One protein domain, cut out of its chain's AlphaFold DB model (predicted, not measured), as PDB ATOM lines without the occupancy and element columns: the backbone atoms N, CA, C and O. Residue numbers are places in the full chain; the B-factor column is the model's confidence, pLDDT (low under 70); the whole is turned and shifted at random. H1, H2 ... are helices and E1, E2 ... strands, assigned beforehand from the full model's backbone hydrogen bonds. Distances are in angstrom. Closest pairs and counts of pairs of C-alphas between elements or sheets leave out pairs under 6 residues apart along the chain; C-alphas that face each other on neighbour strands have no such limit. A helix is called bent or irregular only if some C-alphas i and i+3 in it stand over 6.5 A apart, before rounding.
ATOM      1  N   GLN A  37     213.594 244.016 229.834       95.25
ATOM      2  CA  GLN A  37     213.077 242.700 230.179       95.25
ATOM      3  C   GLN A  37     213.881 241.613 229.472       95.25
ATOM      4  O   GLN A  37     214.170 241.728 228.282       95.25
ATOM      5  N   VAL A  38     214.190 240.535 230.189       95.81
ATOM      6  CA  VAL A  38     214.850 239.357 229.617       95.81
ATOM      7  C   VAL A  38     214.194 238.070 230.095       95.81
ATOM      8  O   VAL A  38     213.565 238.027 231.152       95.81
ATOM      9  N   LYS A  39     214.367 237.006 229.311       95.44
ATOM     10  CA  LYS A  39     213.999 235.636 229.667       95.44
ATOM     11  C   LYS A  39     215.032 234.674 229.093       95.44
ATOM     12  O   LYS A  39     215.640 234.948 228.060       95.44
ATOM     13  N   LEU A  40     215.201 233.537 229.754       95.69
ATOM     14  CA  LEU A  40     215.891 232.383 229.199       95.69
ATOM     15  C   LEU A  40     214.884 231.542 228.420       95.69
ATOM     16  O   LEU A  40     213.811 231.232 228.937       95.69
ATOM     17  N   VAL A  41     215.248 231.147 227.205       96.06
ATOM     18  CA  VAL A  41     214.466 230.206 226.402       96.06
ATOM     19  C   VAL A  41     215.153 228.849 226.467       96.06
ATOM     20  O   VAL A  41     216.251 228.674 225.947       96.06
ATOM     21  N   VAL A  42     214.504 227.885 227.115       94.62
ATOM     22  CA  VAL A  42     215.019 226.521 227.275       94.62
ATOM     23  C   VAL A  42     214.234 225.585 226.369       94.62
ATOM     24  O   VAL A  42     213.015 225.483 226.485       94.62
ATOM     25  N   ARG A  43     214.922 224.868 225.479       95.31
ATOM     26  CA  ARG A  43     214.305 223.788 224.702       95.31
ATOM     27  C   ARG A  43     214.334 222.498 225.517       95.31
ATOM     28  O   ARG A  43     215.408 222.049 225.905       95.31
ATOM     29  N   ASN A  44     213.174 221.900 225.777       94.12
ATOM     30  CA  ASN A  44     213.103 220.615 226.473       94.12
ATOM     31  C   ASN A  44     213.362 219.426 225.521       94.12
ATOM     32  O   ASN A  44     213.450 219.590 224.305       94.12
ATOM     33  N   GLN A  45     213.427 218.212 226.074       94.56
ATOM     34  CA  GLN A  45     213.655 216.971 225.314       94.56
ATOM     35  C   GLN A  45     212.583 216.656 224.252       94.56
ATOM     36  O   GLN A  45     212.842 215.891 223.332       94.56
ATOM     37  N   HIS A  46     211.393 217.253 224.362       95.81
ATOM     38  CA  HIS A  46     210.294 217.105 223.401       95.81
ATOM     39  C   HIS A  46     210.302 218.207 222.328       95.81
ATOM     40  O   HIS A  46     209.380 218.301 221.525       95.81
ATOM     41  N   GLY A  47     211.316 219.080 222.326       95.38
ATOM     42  CA  GLY A  47     211.438 220.190 221.383       95.38
ATOM     43  C   GLY A  47     210.632 221.441 221.745       95.38
ATOM     44  O   GLY A  47     210.727 222.435 221.029       95.38
ATOM     45  N   HIS A  48     209.886 221.447 222.855       97.12
ATOM     46  CA  HIS A  48     209.131 222.627 223.283       97.12
ATOM     47  C   HIS A  48     210.064 223.709 223.823       97.12
ATOM     48  O   HIS A  48     211.009 223.410 224.557       97.12
ATOM     49  N   LEU A  49     209.760 224.967 223.505       96.75
ATOM     50  CA  LEU A  49     210.443 226.132 224.058       96.75
ATOM     51  C   LEU A  49     209.752 226.579 225.348       96.75
ATOM     52  O   LEU A  49     208.531 226.718 225.398       96.75
ATOM     53  N   LEU A  50     210.544 226.781 226.393       95.31
ATOM     54  CA  LEU A  50     210.096 227.155 227.724       95.31
ATOM     55  C   LEU A  50     210.755 228.467 228.138       95.31
ATOM     56  O   LEU A  50     211.975 228.536 228.272       95.31
ATOM     57  N   ASP A  51     209.933 229.470 228.421       94.94
ATOM     58  CA  ASP A  51     210.369 230.727 229.022       94.94
ATOM     59  C   ASP A  51     210.672 230.530 230.511       94.94
ATOM     60  O   ASP A  51     209.838 230.015 231.266       94.94
ATOM     61  N   ARG A  52     211.852 230.953 230.960       95.88
ATOM     62  CA  ARG A  52     212.268 230.921 232.367       95.88
ATOM     63  C   ARG A  52     212.941 232.226 232.765       95.88
ATOM     64  O   ARG A  52     213.597 232.871 231.952       95.88
ATOM     65  N   LEU A  53     212.805 232.596 234.034       96.94
ATOM     66  CA  LEU A  53     213.692 233.589 234.637       96.94
ATOM     67  C   LEU A  53     215.029 232.913 234.954       96.94
ATOM     68  O   LEU A  53     215.076 231.708 235.218       96.94
ATOM     69  N   SER A  54     216.116 233.675 234.923       97.00
ATOM     70  CA  SER A  54     217.418 233.177 235.353       97.00
ATOM     71  C   SER A  54     217.376 232.807 236.839       97.00
ATOM     72  O   SER A  54     216.929 233.627 237.644       97.00
ATOM     73  N   PRO A  55     217.917 231.643 237.246       96.81
ATOM     74  CA  PRO A  55     218.146 231.336 238.661       96.81
ATOM     75  C   PRO A  55     219.022 232.382 239.368       96.81
ATOM     76  O   PRO A  55     218.957 232.521 240.584       96.81
ATOM     77  N   TRP A  56     219.808 233.136 238.591       97.56
ATOM     78  CA  TRP A  56     220.716 234.196 239.032       97.56
ATOM     79  C   TRP A  56     220.150 235.605 238.807       97.56
ATOM     80  O   TRP A  56     220.900 236.579 238.803       97.56
ATOM     81  N   ALA A  57     218.845 235.736 238.552       98.06
ATOM     82  CA  ALA A  57     218.214 237.041 238.413       98.06
ATOM     83  C   ALA A  57     218.394 237.858 239.702       98.06
ATOM     84  O   ALA A  57     218.061 237.395 240.791       98.06
ATOM     85  N   THR A  58     218.906 239.081 239.565       98.00
ATOM     86  CA  THR A  58     219.121 240.014 240.684       98.00
ATOM     87  C   THR A  58     217.958 240.973 240.898       98.00
ATOM     88  O   THR A  58     217.870 241.618 241.940       98.00
ATOM     89  N   TYR A  59     217.063 241.080 239.914       98.25
ATOM     90  CA  TYR A  59     215.861 241.890 240.003       98.25
ATOM     91  C   TYR A  59     214.783 241.324 239.082       98.25
ATOM     92  O   TYR A  59     215.009 241.079 237.890       98.25
ATOM     93  N   VAL A  60     213.609 241.099 239.648       97.62
ATOM     94  CA  VAL A  60     212.407 240.676 238.934       97.62
ATOM     95  C   VAL A  60     211.266 241.557 239.420       97.62
ATOM     96  O   VAL A  60     211.321 242.030 240.542       97.62
ATOM     97  N   THR A  61     210.271 241.827 238.589       95.69
ATOM     98  CA  THR A  61     209.146 242.698 238.945       95.69
ATOM     99  C   THR A  61     207.830 241.977 238.732       95.69
ATOM    100  O   THR A  61     207.722 241.147 237.823       95.69
ATOM    101  N   GLU A  62     206.821 242.332 239.525       90.75
ATOM    102  CA  GLU A  62     205.439 241.939 239.249       90.75
ATOM    103  C   GLU A  62     205.028 242.402 237.831       90.75
ATOM    104  O   GLU A  62     205.524 243.426 237.339       90.75
ATOM    105  N   PRO A  63     204.179 241.634 237.127       82.94
ATOM    106  CA  PRO A  63     203.749 241.987 235.780       82.94
ATOM    107  C   PRO A  63     202.868 243.252 235.783       82.94
ATOM    108  O   PRO A  63     202.075 243.448 236.704       82.94
ATOM    109  N   PRO A  64     202.944 244.101 234.740       70.06
ATOM    110  CA  PRO A  64     202.223 245.380 234.686       70.06
ATOM    111  C   PRO A  64     200.696 245.261 234.500       70.06
ATOM    112  O   PRO A  64     199.983 246.250 234.650       70.06
ATOM    113  N   VAL A  65     200.179 244.080 234.146       69.50
ATOM    114  CA  VAL A  65     198.752 243.792 233.893       69.50
ATOM    115  C   VAL A  65     198.418 242.423 234.495       69.50
ATOM    116  O   VAL A  65     199.335 241.659 234.785       69.50
ATOM    117  N   VAL A  66     197.120 242.110 234.653       58.41
ATOM    118  CA  VAL A  66     196.560 240.804 235.060       58.41
ATOM    119  C   VAL A  66     197.341 239.648 234.426       58.41
ATOM    120  O   VAL A  66     197.119 239.248 233.287       58.41
ATOM    121  N   GLY A  67     198.296 239.136 235.184       59.00
ATOM    122  CA  GLY A  67     199.242 238.118 234.783       59.00
ATOM    123  C   GLY A  67     199.866 237.546 236.044       59.00
ATOM    124  O   GLY A  67     200.009 238.236 237.049       59.00
ATOM    125  N   HIS A  68     200.189 236.258 236.018       68.25
ATOM    126  CA  HIS A  68     200.710 235.557 237.196       68.25
ATOM    127  C   HIS A  68     202.237 235.408 237.177       68.25
ATOM    128  O   HIS A  68     202.824 234.963 238.159       68.25
ATOM    129  N   ALA A  69     202.888 235.746 236.060       84.94
ATOM    130  CA  ALA A  69     204.315 235.531 235.862       84.94
ATOM    131  C   ALA A  69     205.109 236.825 236.059       84.94
ATOM    132  O   ALA A  69     204.863 237.820 235.385       84.94
ATOM    133  N   TYR A  70     206.090 236.773 236.954       93.25
ATOM    134  CA  TYR A  70     207.076 237.831 237.144       93.25
ATOM    135  C   TYR A  70     207.948 238.030 235.902       93.25
ATOM    136  O   TYR A  70     208.185 237.105 235.120       93.25
ATOM    137  N   GLU A  71     208.490 239.235 235.767       95.00
ATOM    138  CA  GLU A  71     209.380 239.618 234.676       95.00
ATOM    139  C   GLU A  71     210.787 239.882 235.204       95.00
ATOM    140  O   GLU A  71     210.969 240.690 236.110       95.00
ATOM    141  N   GLN A  72     211.809 239.241 234.631       97.12
ATOM    142  CA  GLN A  72     213.194 239.566 234.969       97.12
ATOM    143  C   GLN A  72     213.615 240.867 234.290       97.12
ATOM    144  O   GLN A  72     213.439 241.040 233.081       97.12
ATOM    145  N   ARG A  73     214.229 241.753 235.075       97.31
ATOM    146  CA  ARG A  73     214.741 243.050 234.637       97.31
ATOM    147  C   ARG A  73     216.260 243.066 234.731       97.31
ATOM    148  O   ARG A  73     216.844 242.591 235.704       97.31
ATOM    149  N   ILE A  74     216.922 243.661 233.746       97.56
ATOM    150  CA  ILE A  74     218.374 243.855 233.797       97.56
ATOM    151  C   ILE A  74     218.722 244.954 234.807       97.56
ATOM    152  O   ILE A  74     218.538 246.151 234.566       97.56
ATOM    153  N   TRP A  75     219.267 244.556 235.953       97.56
ATOM    154  CA  TRP A  75     219.749 245.490 236.966       97.56
ATOM    155  C   TRP A  75     221.204 245.894 236.700       97.56
ATOM    156  O   TRP A  75     222.145 245.275 237.188       97.56
ATOM    157  N   ASN A  76     221.387 246.941 235.891       96.00
ATOM    158  CA  ASN A  76     222.689 247.528 235.576       96.00
ATOM    159  C   ASN A  76     222.620 249.071 235.598       96.00
ATOM    160  O   ASN A  76     222.771 249.705 234.551       96.00
ATOM    161  N   PRO A  77     222.330 249.685 236.761       96.06
ATOM    162  CA  PRO A  77     222.238 251.139 236.883       96.06
ATOM    163  C   PRO A  77     223.572 251.819 236.550       96.06
ATOM    164  O   PRO A  77     224.650 251.226 236.701       96.06
ATOM    165  N   LYS A  78     223.516 253.087 236.121       94.56
ATOM    166  CA  LYS A  78     224.725 253.867 235.827       94.56
ATOM    167  C   LYS A  78     225.536 254.099 237.112       94.56
ATOM    168  O   LYS A  78     224.967 254.078 238.203       94.56
ATOM    169  N   PRO A  79     226.859 254.335 237.030       93.88
ATOM    170  CA  PRO A  79     227.705 254.493 238.216       93.88
ATOM    171  C   PRO A  79     227.226 255.547 239.225       93.88
ATOM    172  O   PRO A  79     227.423 255.361 240.423       93.88
ATOM    173  N   GLN A  80     226.597 256.630 238.761       95.56
ATOM    174  CA  GLN A  80     226.035 257.679 239.615       95.56
ATOM    175  C   GLN A  80     224.773 257.253 240.379       95.56
ATOM    176  O   GLN A  80     224.526 257.784 241.455       95.56
ATOM    177  N   ASP A  81     224.025 256.278 239.856       95.75
ATOM    178  CA  ASP A  81     222.763 255.794 240.432       95.75
ATOM    179  C   ASP A  81     222.988 254.590 241.366       95.75
ATOM    180  O   ASP A  81     222.075 254.119 242.043       95.75
ATOM    181  N   LYS A  82     224.217 254.055 241.415       96.12
ATOM    182  CA  LYS A  82     224.583 252.962 242.323       96.12
ATOM    183  C   LYS A  82     224.686 253.478 243.756       96.12
ATOM    184  O   LYS A  82     225.436 254.414 244.033       96.12
ATOM    185  N   HIS A  83     224.002 252.803 244.679       95.06
ATOM    186  CA  HIS A  83     224.132 253.078 246.107       95.06
ATOM    187  C   HIS A  83     225.593 252.924 246.559       95.06
ATOM    188  O   HIS A  83     226.230 251.897 246.310       95.06
ATOM    189  N   LYS A  84     226.115 253.946 247.244       95.75
ATOM    190  CA  LYS A  84     227.451 253.940 247.845       95.75
ATOM    191  C   LYS A  84     227.311 253.835 249.354       95.75
ATOM    192  O   LYS A  84     226.782 254.741 249.990       95.75
ATOM    193  N   TRP A  85     227.822 252.748 249.917       94.88
ATOM    194  CA  TRP A  85     227.872 252.566 251.363       94.88
ATOM    195  C   TRP A  85     228.767 253.635 251.997       94.88
ATOM    196  O   TRP A  85     229.945 253.741 251.666       94.88
ATOM    197  N   THR A  86     228.203 254.427 252.906       95.62
ATOM    198  CA  THR A  86     228.920 255.495 253.627       95.62
ATOM    199  C   THR A  86     229.313 255.098 255.046       95.62
ATOM    200  O   THR A  86     230.158 255.743 255.659       95.62
ATOM    201  N   SER A  87     228.695 254.046 255.580       94.50
ATOM    202  CA  SER A  87     228.870 253.601 256.961       94.50
ATOM    203  C   SER A  87     229.673 252.308 257.020       94.50
ATOM    204  O   SER A  87     229.517 251.427 256.173       94.50
ATOM    205  N   SER A  88     230.518 252.174 258.043       95.69
ATOM    206  CA  SER A  88     231.200 250.916 258.338       95.69
ATOM    207  C   SER A  88     230.261 249.940 259.047       95.69
ATOM    208  O   SER A  88     229.272 250.324 259.678       95.69
ATOM    209  N   LYS A  89     230.575 248.646 258.948       95.62
ATOM    210  CA  LYS A  89     229.842 247.612 259.680       95.62
ATOM    211  C   LYS A  89     229.980 247.861 261.193       95.62
ATOM    212  O   LYS A  89     231.110 248.043 261.657       95.62
ATOM    213  N   PRO A  90     228.883 247.829 261.973       95.12
ATOM    214  CA  PRO A  90     228.959 247.932 263.427       95.12
ATOM    215  C   PRO A  90     229.849 246.842 264.033       95.12
ATOM    216  O   PRO A  90     229.954 245.734 263.494       95.12
ATOM    217  N   LYS A  91     230.467 247.134 265.183       96.69
ATOM    218  CA  LYS A  91     231.171 246.113 265.971       96.69
ATOM    219  C   LYS A  91     230.178 245.040 266.422       96.69
ATOM    220  O   LYS A  91     229.020 245.343 266.703       96.69
ATOM    221  N   LYS A  92     230.639 243.789 266.502       97.06
ATOM    222  CA  LYS A  92     229.837 242.688 267.046       97.06
ATOM    223  C   LYS A  92     229.451 243.030 268.498       97.06
ATOM    224  O   LYS A  92     230.363 243.302 269.276       97.06
ATOM    225  N   PRO A  93     228.157 243.039 268.858       96.31
ATOM    226  CA  PRO A  93     227.739 243.282 270.232       96.31
ATOM    227  C   PRO A  93     227.970 242.038 271.104       96.31
ATOM    228  O   PRO A  93     227.982 240.915 270.593       96.31
ATOM    229  N   ASP A  94     228.091 242.238 272.416       97.12
ATOM    230  CA  ASP A  94     228.253 241.143 273.385       97.12
ATOM    231  C   ASP A  94     226.966 240.321 273.550       97.12
ATOM    232  O   ASP A  94     227.003 239.105 273.732       97.12
ATOM    233  N   ASN A  95     225.809 240.976 273.431       97.50
ATOM    234  CA  ASN A  95     224.486 240.363 273.469       97.50
ATOM    235  C   ASN A  95     223.611 240.871 272.319       97.50
ATOM    236  O   ASN A  95     223.651 242.049 271.974       97.50
ATOM    237  N   LEU A  96     222.780 239.999 271.747       98.06
ATOM    238  CA  LEU A  96     221.842 240.378 270.691       98.06
ATOM    239  C   LEU A  96     220.485 240.764 271.282       98.06
ATOM    240  O   LEU A  96     219.854 239.987 271.992       98.06
ATOM    241  N   LYS A  97     220.027 241.963 270.934       98.25
ATOM    242  CA  LYS A  97     218.653 242.433 271.097       98.25
ATOM    243  C   LYS A  97     218.107 242.636 269.695       98.25
ATOM    244  O   LYS A  97     218.357 243.672 269.071       98.25
ATOM    245  N   ILE A  98     217.442 241.602 269.192       98.62
ATOM    246  CA  ILE A  98     217.007 241.512 267.800       98.62
ATOM    247  C   ILE A  98     215.595 242.073 267.677       98.62
ATOM    248  O   ILE A  98     214.691 241.626 268.377       98.62
ATOM    249  N   TYR A  99     215.417 243.034 266.777       98.69
ATOM    250  CA  TYR A  99     214.104 243.483 266.337       98.69
ATOM    251  C   TYR A  99     213.758 242.753 265.034       98.69
ATOM    252  O   TYR A  99     214.369 243.012 263.994       98.69
ATOM    253  N   GLU A 100     212.829 241.800 265.087       98.69
ATOM    254  CA  GLU A 100     212.334 241.110 263.891       98.69
ATOM    255  C   GLU A 100     211.410 242.030 263.088       98.69
ATOM    256  O   GLU A 100     210.654 242.832 263.640       98.69
ATOM    257  N   SER A 101     211.540 242.012 261.765       98.31
ATOM    258  CA  SER A 101     210.894 242.994 260.902       98.31
ATOM    259  C   SER A 101     210.563 242.460 259.526       98.31
ATOM    260  O   SER A 101     211.341 241.736 258.911       98.31
ATOM    261  N   HIS A 102     209.441 242.947 259.010       98.56
ATOM    262  CA  HIS A 102     209.007 242.767 257.637       98.56
ATOM    263  C   HIS A 102     208.728 244.147 257.026       98.56
ATOM    264  O   HIS A 102     207.870 244.885 257.512       98.56
ATOM    265  N   VAL A 103     209.449 244.500 255.957       98.44
ATOM    266  CA  VAL A 103     209.401 245.841 255.338       98.44
ATOM    267  C   VAL A 103     207.992 246.184 254.860       98.44
ATOM    268  O   VAL A 103     207.452 247.216 255.247       98.44
ATOM    269  N   GLY A 104     207.348 245.281 254.117       97.44
ATOM    270  CA  GLY A 104     206.070 245.567 253.458       97.44
ATOM    271  C   GLY A 104     204.879 245.870 254.378       97.44
ATOM    272  O   GLY A 104     203.883 246.399 253.902       97.44
ATOM    273  N   ILE A 105     204.967 245.598 255.686       97.31
ATOM    274  CA  ILE A 105     203.879 245.834 256.661       97.31
ATOM    275  C   ILE A 105     204.259 246.872 257.727       97.31
ATOM    276  O   ILE A 105     203.665 246.924 258.800       97.31
ATOM    277  N   CYS A 106     205.297 247.671 257.474       97.00
ATOM    278  CA  CYS A 106     205.888 248.523 258.504       97.00
ATOM    279  C   CYS A 106     205.221 249.897 258.691       97.00
ATOM    280  O   CYS A 106     205.614 250.657 259.583       97.00
ATOM    281  N   THR A 107     204.215 250.219 257.875       96.25
ATOM    282  CA  THR A 107     203.435 251.462 257.969       96.25
ATOM    283  C   THR A 107     201.972 251.164 258.298       96.25
ATOM    284  O   THR A 107     201.542 250.016 258.276       96.25
ATOM    285  N   GLN A 108     201.208 252.204 258.641       95.81
ATOM    286  CA  GLN A 108     199.765 252.092 258.896       95.81
ATOM    287  C   GLN A 108     198.933 252.095 257.605       95.81
ATOM    288  O   GLN A 108     197.725 251.873 257.654       95.81
ATOM    289  N   GLU A 109     199.566 252.369 256.464       96.06
ATOM    290  CA  GLU A 109     198.899 252.411 255.171       96.06
ATOM    291  C   GLU A 109     198.492 250.998 254.745       96.06
ATOM    292  O   GLU A 109     199.245 250.040 254.914       96.06
ATOM    293  N   GLN A 110     197.319 250.859 254.127       95.81
ATOM    294  CA  GLN A 110     196.813 249.577 253.620       95.81
ATOM    295  C   GLN A 110     197.458 249.196 252.274       95.81
ATOM    296  O   GLN A 110     196.779 248.871 251.303       95.81
ATOM    297  N   LYS A 111     198.788 249.280 252.199       94.81
ATOM    298  CA  LYS A 111     199.600 248.950 251.023       94.81
ATOM    299  C   LYS A 111     200.957 248.404 251.452       94.81
ATOM    300  O   LYS A 111     201.383 248.621 252.584       94.81
ATOM    301  N   CYS A 112     201.655 247.742 250.529       96.12
ATOM    302  CA  CYS A 112     203.040 247.355 250.770       96.12
ATOM    303  C   CYS A 112     203.898 248.615 250.961       96.12
ATOM    304  O   CYS A 112     203.900 249.508 250.114       96.12
ATOM    305  N   ALA A 113     204.574 248.711 252.104       98.00
ATOM    306  CA  ALA A 113     205.512 249.790 252.388       98.00
ATOM    307  C   ALA A 113     206.865 249.551 251.701       98.00
ATOM    308  O   ALA A 113     207.286 248.409 251.524       98.00
ATOM    309  N   SER A 114     207.560 250.639 251.367       98.06
ATOM    310  CA  SER A 114     208.858 250.593 250.690       98.06
ATOM    311  C   SER A 114     210.032 250.421 251.663       98.06
ATOM    312  O   SER A 114     209.933 250.695 252.865       98.06
ATOM    313  N   TYR A 115     211.205 250.053 251.134       98.25
ATOM    314  CA  TYR A 115     212.458 250.085 251.901       98.25
ATOM    315  C   TYR A 115     212.761 251.481 252.473       98.25
ATOM    316  O   TYR A 115     213.261 251.591 253.593       98.25
ATOM    317  N   GLU A 116     212.424 252.554 251.749       98.00
ATOM    318  CA  GLU A 116     212.605 253.931 252.226       98.00
ATOM    319  C   GLU A 116     211.679 254.263 253.401       98.00
ATOM    320  O   GLU A 116     212.101 254.924 254.354       98.00
ATOM    321  N   ASP A 117     210.439 253.765 253.382       98.12
ATOM    322  CA  ASP A 117     209.509 253.909 254.506       98.12
ATOM    323  C   ASP A 117     210.055 253.218 255.758       98.12
ATOM    324  O   ASP A 117     210.040 253.803 256.845       98.12
ATOM    325  N   PHE A 118     210.612 252.012 255.606       98.38
ATOM    326  CA  PHE A 118     211.234 251.280 256.710       98.38
ATOM    327  C   PHE A 118     212.404 252.060 257.323       98.38
ATOM    328  O   PHE A 118     212.476 252.229 258.545       98.38
ATOM    329  N   VAL A 119     213.292 252.603 256.481       97.69
ATOM    330  CA  VAL A 119     214.418 253.439 256.927       97.69
ATOM    331  C   VAL A 119     213.926 254.685 257.664       97.69
ATOM    332  O   VAL A 119     214.431 254.999 258.740       97.69
ATOM    333  N   ARG A 120     212.926 255.385 257.120       97.69
ATOM    334  CA  ARG A 120     212.438 256.653 257.678       97.69
ATOM    335  C   ARG A 120     211.658 256.468 258.979       97.69
ATOM    336  O   ARG A 120     211.778 257.290 259.884       97.69
ATOM    337  N   VAL A 121     210.836 255.424 259.070       96.31
ATOM    338  CA  VAL A 121     209.831 255.284 260.135       96.31
ATOM    339  C   VAL A 121     210.245 254.275 261.201       96.31
ATOM    340  O   VAL A 121     209.976 254.497 262.384       96.31
ATOM    341  N   VAL A 122     210.896 253.175 260.817       97.94
ATOM    342  CA  VAL A 122     211.141 252.036 261.715       97.94
ATOM    343  C   VAL A 122     212.524 252.098 262.342       97.94
ATOM    344  O   VAL A 122     212.634 251.959 263.560       97.94
ATOM    345  N   ILE A 123     213.572 252.368 261.557       98.06
ATOM    346  CA  ILE A 123     214.953 252.403 262.068       98.06
ATOM    347  C   ILE A 123     215.112 253.349 263.278       98.06
ATOM    348  O   ILE A 123     215.655 252.902 264.292       98.06
ATOM    349  N   PRO A 124     214.583 254.595 263.282       98.31
ATOM    350  CA  PRO A 124     214.682 255.467 264.456       98.31
ATOM    351  C   PRO A 124     214.002 254.892 265.706       98.31
ATOM    352  O   PRO A 124     214.458 255.126 266.824       98.31
ATOM    353  N   ARG A 125     212.920 254.117 265.538       97.88
ATOM    354  CA  ARG A 125     212.202 253.468 266.646       97.88
ATOM    355  C   ARG A 125     213.011 252.315 267.230       97.88
ATOM    356  O   ARG A 125     213.135 252.246 268.449       97.88
ATOM    357  N   ILE A 126     213.601 251.478 266.373       98.25
ATOM    358  CA  ILE A 126     214.496 250.377 266.771       98.25
ATOM    359  C   ILE A 126     215.654 250.927 267.613       98.25
ATOM    360  O   ILE A 126     215.911 250.436 268.712       98.25
ATOM    361  N   VAL A 127     216.289 252.006 267.138       97.88
ATOM    362  CA  VAL A 127     217.378 252.690 267.854       97.88
ATOM    363  C   VAL A 127     216.888 253.260 269.188       97.88
ATOM    364  O   VAL A 127     217.503 253.003 270.221       97.88
ATOM    365  N   LYS A 128     215.757 253.983 269.203       98.44
ATOM    366  CA  LYS A 128     215.179 254.568 270.428       98.44
ATOM    367  C   LYS A 128     214.856 253.514 271.491       98.44
ATOM    368  O   LYS A 128     214.982 253.789 272.680       98.44
ATOM    369  N   GLN A 129     214.425 252.326 271.077       98.31
ATOM    370  CA  GLN A 129     214.089 251.217 271.973       98.31
ATOM    371  C   GLN A 129     215.320 250.418 272.442       98.31
ATOM    372  O   GLN A 129     215.188 249.539 273.292       98.31
ATOM    373  N   GLY A 130     216.519 250.723 271.931       97.88
ATOM    374  CA  GLY A 130     217.771 250.111 272.383       97.88
ATOM    375  C   GLY A 130     218.034 248.706 271.833       97.88
ATOM    376  O   GLY A 130     218.822 247.961 272.424       97.88
ATOM    377  N   TYR A 131     217.389 248.335 270.722       98.56
ATOM    378  CA  TYR A 131     217.754 247.145 269.950       98.56
ATOM    379  C   TYR A 131     219.078 247.381 269.219       98.56
ATOM    380  O   TYR A 131     219.399 248.507 268.836       98.56
ATOM    381  N   ASN A 132     219.860 246.320 269.019       97.94
ATOM    382  CA  ASN A 132     221.196 246.407 268.418       97.94
ATOM    383  C   ASN A 132     221.386 245.501 267.192       97.94
ATOM    384  O   ASN A 132     222.464 245.485 266.599       97.94
ATOM    385  N   ALA A 133     220.340 244.777 266.799       98.25
ATOM    386  CA  ALA A 133     220.291 243.986 265.583       98.25
ATOM    387  C   ALA A 133     218.877 244.026 264.991       98.25
ATOM    388  O   ALA A 133     217.890 244.126 265.721       98.25
ATOM    389  N   VAL A 134     218.788 243.918 263.667       98.31
ATOM    390  CA  VAL A 134     217.519 243.815 262.937       98.31
ATOM    391  C   VAL A 134     217.513 242.485 262.199       98.31
ATOM    392  O   VAL A 134     218.427 242.215 261.421       98.31
ATOM    393  N   GLN A 135     216.493 241.668 262.441       98.69
ATOM    394  CA  GLN A 135     216.228 240.485 261.629       98.69
ATOM    395  C   GLN A 135     215.257 240.895 260.525       98.69
ATOM    396  O   GLN A 135     214.087 241.160 260.789       98.69
ATOM    397  N   LEU A 136     215.756 240.982 259.293       98.50
ATOM    398  CA  LEU A 136     214.949 241.332 258.127       98.50
ATOM    399  C   LEU A 136     214.382 240.065 257.485       98.50
ATOM    400  O   LEU A 136     215.128 239.212 257.005       98.50
ATOM    401  N   MET A 137     213.059 239.954 257.484       98.62
ATOM    402  CA  MET A 137     212.312 238.887 256.824       98.62
ATOM    403  C   MET A 137     211.895 239.301 255.411       98.62
ATOM    404  O   MET A 137     211.869 240.487 255.086       98.62
ATOM    405  N   ALA A 138     211.540 238.308 254.588       98.25
ATOM    406  CA  ALA A 138     210.939 238.509 253.266       98.25
ATOM    407  C   ALA A 138     211.766 239.381 252.292       98.25
ATOM    408  O   ALA A 138     211.216 240.064 251.435       98.25
ATOM    409  N   ILE A 139     213.101 239.349 252.410       98.56
ATOM    410  CA  ILE A 139     214.009 240.103 251.528       98.56
ATOM    411  C   ILE A 139     214.243 239.386 250.200       98.56
ATOM    412  O   ILE A 139     214.299 240.035 249.161       98.56
ATOM    413  N   MET A 140     214.389 238.061 250.224       98.69
ATOM    414  CA  MET A 140     214.491 237.267 248.999       98.69
ATOM    415  C   MET A 140     213.147 237.304 248.274       98.69
ATOM    416  O   MET A 140     212.096 237.196 248.912       98.69
ATOM    417  N   GLU A 141     213.171 237.465 246.956       98.38
ATOM    418  CA  GLU A 141     211.947 237.603 246.179       98.38
ATOM    419  C   GLU A 141     211.046 236.369 246.295       98.38
ATOM    420  O   GLU A 141     211.490 235.222 246.172       98.38
ATOM    421  N   HIS A 142     209.758 236.631 246.484       97.00
ATOM    422  CA  HIS A 142     208.719 235.640 246.709       97.00
ATOM    423  C   HIS A 142     207.430 236.117 246.034       97.00
ATOM    424  O   HIS A 142     206.840 237.128 246.412       97.00
ATOM    425  N   ALA A 143     206.959 235.383 245.025       94.69
ATOM    426  CA  ALA A 143     205.786 235.803 244.255       94.69
ATOM    427  C   ALA A 143     204.500 235.875 245.096       94.69
ATOM    428  O   ALA A 143     203.652 236.732 244.859       94.69
ATOM    429  N   TYR A 144     204.354 235.003 246.097       94.62
ATOM    430  CA  TYR A 144     203.176 234.971 246.960       94.62
ATOM    431  C   TYR A 144     203.411 235.766 248.248       94.62
ATOM    432  O   TYR A 144     204.051 235.275 249.178       94.62
ATOM    433  N   TYR A 145     202.871 236.986 248.324       95.25
ATOM    434  CA  TYR A 145     203.094 237.896 249.458       95.25
ATOM    435  C   TYR A 145     202.651 237.312 250.812       95.25
ATOM    436  O   TYR A 145     203.365 237.407 251.808       95.25
ATOM    437  N   ALA A 146     201.519 236.601 250.848       96.44
ATOM    438  CA  ALA A 146     201.023 235.968 252.074       96.44
ATOM    439  C   ALA A 146     201.860 234.755 252.536       96.44
ATOM    440  O   ALA A 146     201.595 234.204 253.601       96.44
ATOM    441  N   SER A 147     202.905 234.366 251.793       97.38
ATOM    442  CA  SER A 147     203.902 233.402 252.276       97.38
ATOM    443  C   SER A 147     204.815 233.963 253.365       97.38
ATOM    444  O   SER A 147     205.612 233.205 253.907       97.38
ATOM    445  N   PHE A 148     204.761 235.270 253.649       97.75
ATOM    446  CA  PHE A 148     205.644 235.941 254.610       97.75
ATOM    447  C   PHE A 148     207.143 235.777 254.278       97.75
ATOM    448  O   PHE A 148     208.004 235.758 255.158       97.75
ATOM    449  N   GLY A 149     207.454 235.623 252.986       97.62
ATOM    450  CA  GLY A 149     208.808 235.405 252.480       97.62
ATOM    451  C   GLY A 149     209.269 233.946 252.443       97.62
ATOM    452  O   GLY A 149     210.384 233.688 251.998       97.62
ATOM    453  N   TYR A 150     208.449 232.983 252.877       98.31
ATOM    454  CA  TYR A 150     208.857 231.574 252.949       98.31
ATOM    455  C   TYR A 150     208.765 230.823 251.611       98.31
ATOM    456  O   TYR A 150     209.377 229.766 251.466       98.31
ATOM    457  N   GLN A 151     208.043 231.349 250.615       98.12
ATOM    458  CA  GLN A 151     207.967 230.766 249.267       98.12
ATOM    459  C   GLN A 151     208.816 231.561 248.266       98.12
ATOM    460  O   GLN A 151     208.296 232.285 247.416       98.12
ATOM    461  N   VAL A 152     210.138 231.430 248.386       98.25
ATOM    462  CA  VAL A 152     211.112 232.126 247.531       98.25
ATOM    463  C   VAL A 152     211.005 231.658 246.076       98.25
ATOM    464  O   VAL A 152     211.019 230.460 245.793       98.25
ATOM    465  N   THR A 153     210.960 232.611 245.145       97.00
ATOM    466  CA  THR A 153     210.908 232.364 243.694       97.00
ATOM    467  C   THR A 153     212.165 232.816 242.958       97.00
ATOM    468  O   THR A 153     212.462 232.301 241.880       97.00
ATOM    469  N   SER A 154     212.924 233.773 243.496       97.88
ATOM    470  CA  SER A 154     214.185 234.231 242.893       97.88
ATOM    471  C   SER A 154     215.211 234.534 243.981       97.88
ATOM    472  O   SER A 154     215.184 235.579 244.618       97.88
ATOM    473  N   PHE A 155     216.128 233.588 244.193       98.38
ATOM    474  CA  PHE A 155     217.016 233.553 245.361       98.38
ATOM    475  C   PHE A 155     218.013 234.715 245.441       98.38
ATOM    476  O   PHE A 155     218.450 235.075 246.532       98.38
ATOM    477  N   PHE A 156     218.375 235.296 244.299       98.31
ATOM    478  CA  PHE A 156     219.336 236.398 244.212       98.31
ATOM    479  C   PHE A 156     218.667 237.759 244.000       98.31
ATOM    480  O   PHE A 156     219.364 238.771 243.936       98.31
ATOM    481  N   ALA A 157     217.335 237.793 243.906       98.56
ATOM    482  CA  ALA A 157     216.582 239.023 243.752       98.56
ATOM    483  C   ALA A 157     216.126 239.533 245.118       98.56
ATOM    484  O   ALA A 157     215.508 238.799 245.892       98.56
ATOM    485  N   ALA A 158     216.417 240.802 245.399       98.44
ATOM    486  CA  ALA A 158     215.726 241.511 246.466       98.44
ATOM    487  C   ALA A 158     214.267 241.724 246.037       98.44
ATOM    488  O   ALA A 158     214.033 242.144 244.902       98.44
ATOM    489  N   SER A 159     213.316 241.437 246.932       98.12
ATOM    490  CA  SER A 159     211.879 241.600 246.689       98.12
ATOM    491  C   SER A 159     211.589 242.998 246.146       98.12
ATOM    492  O   SER A 159     211.981 243.986 246.774       98.12
TER     493      SER A 159
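Overview. This is residues 37 to 159 of the 161 residues of a protein of Diaphorina citri (UniProt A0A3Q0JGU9). This model has little regular structure: hairpin E1 and E2 makes one end, parallel strands E4 and E5 with helix H1 the other, and E3, E6 and loops lie between. Residues 77 to 89 stick out. The 123 printed residues, class mixed, hold E1 E2 E3 E4 H1 E5 E6 in that order, 40 residues in all, and are loose: radius of gyration of the C-alphas 18.3 A, spans 59 by 34 by 28 A.

Arrangement. Start at E1, residues 40 to 43, and E2, residues 49 to 52, an antiparallel hairpin with N 40 and O 52 2.8 A apart. E3, residues 71 to 73, and E6, residues 154 to 158, pair with no named strand. E4, residues 98 to 102, H1, residues 115 to 128, and E5, residues 133 to 137, form a strand-helix-strand unit, parallel neighbours joined through a helix, its crossover right-handed; N 99 and O 133 are 2.9 A apart. H1, only just irregular with C-alphas 120 and 123 6.6 A apart, has 7 of 10 O i to N i+4 pairs within hydrogen-bond range.

Along the chain. Find C-alpha 40, where E1 begins, at (215.891, 232.383, 229.199); H1 is 19.3 A from first to last C-alpha, and E6 ends with C-alpha 158 at (215.726, 241.511, 246.466).

Size, cuts and confidence. The printed part has no cut; residues 65 to 68 have pLDDT under 70.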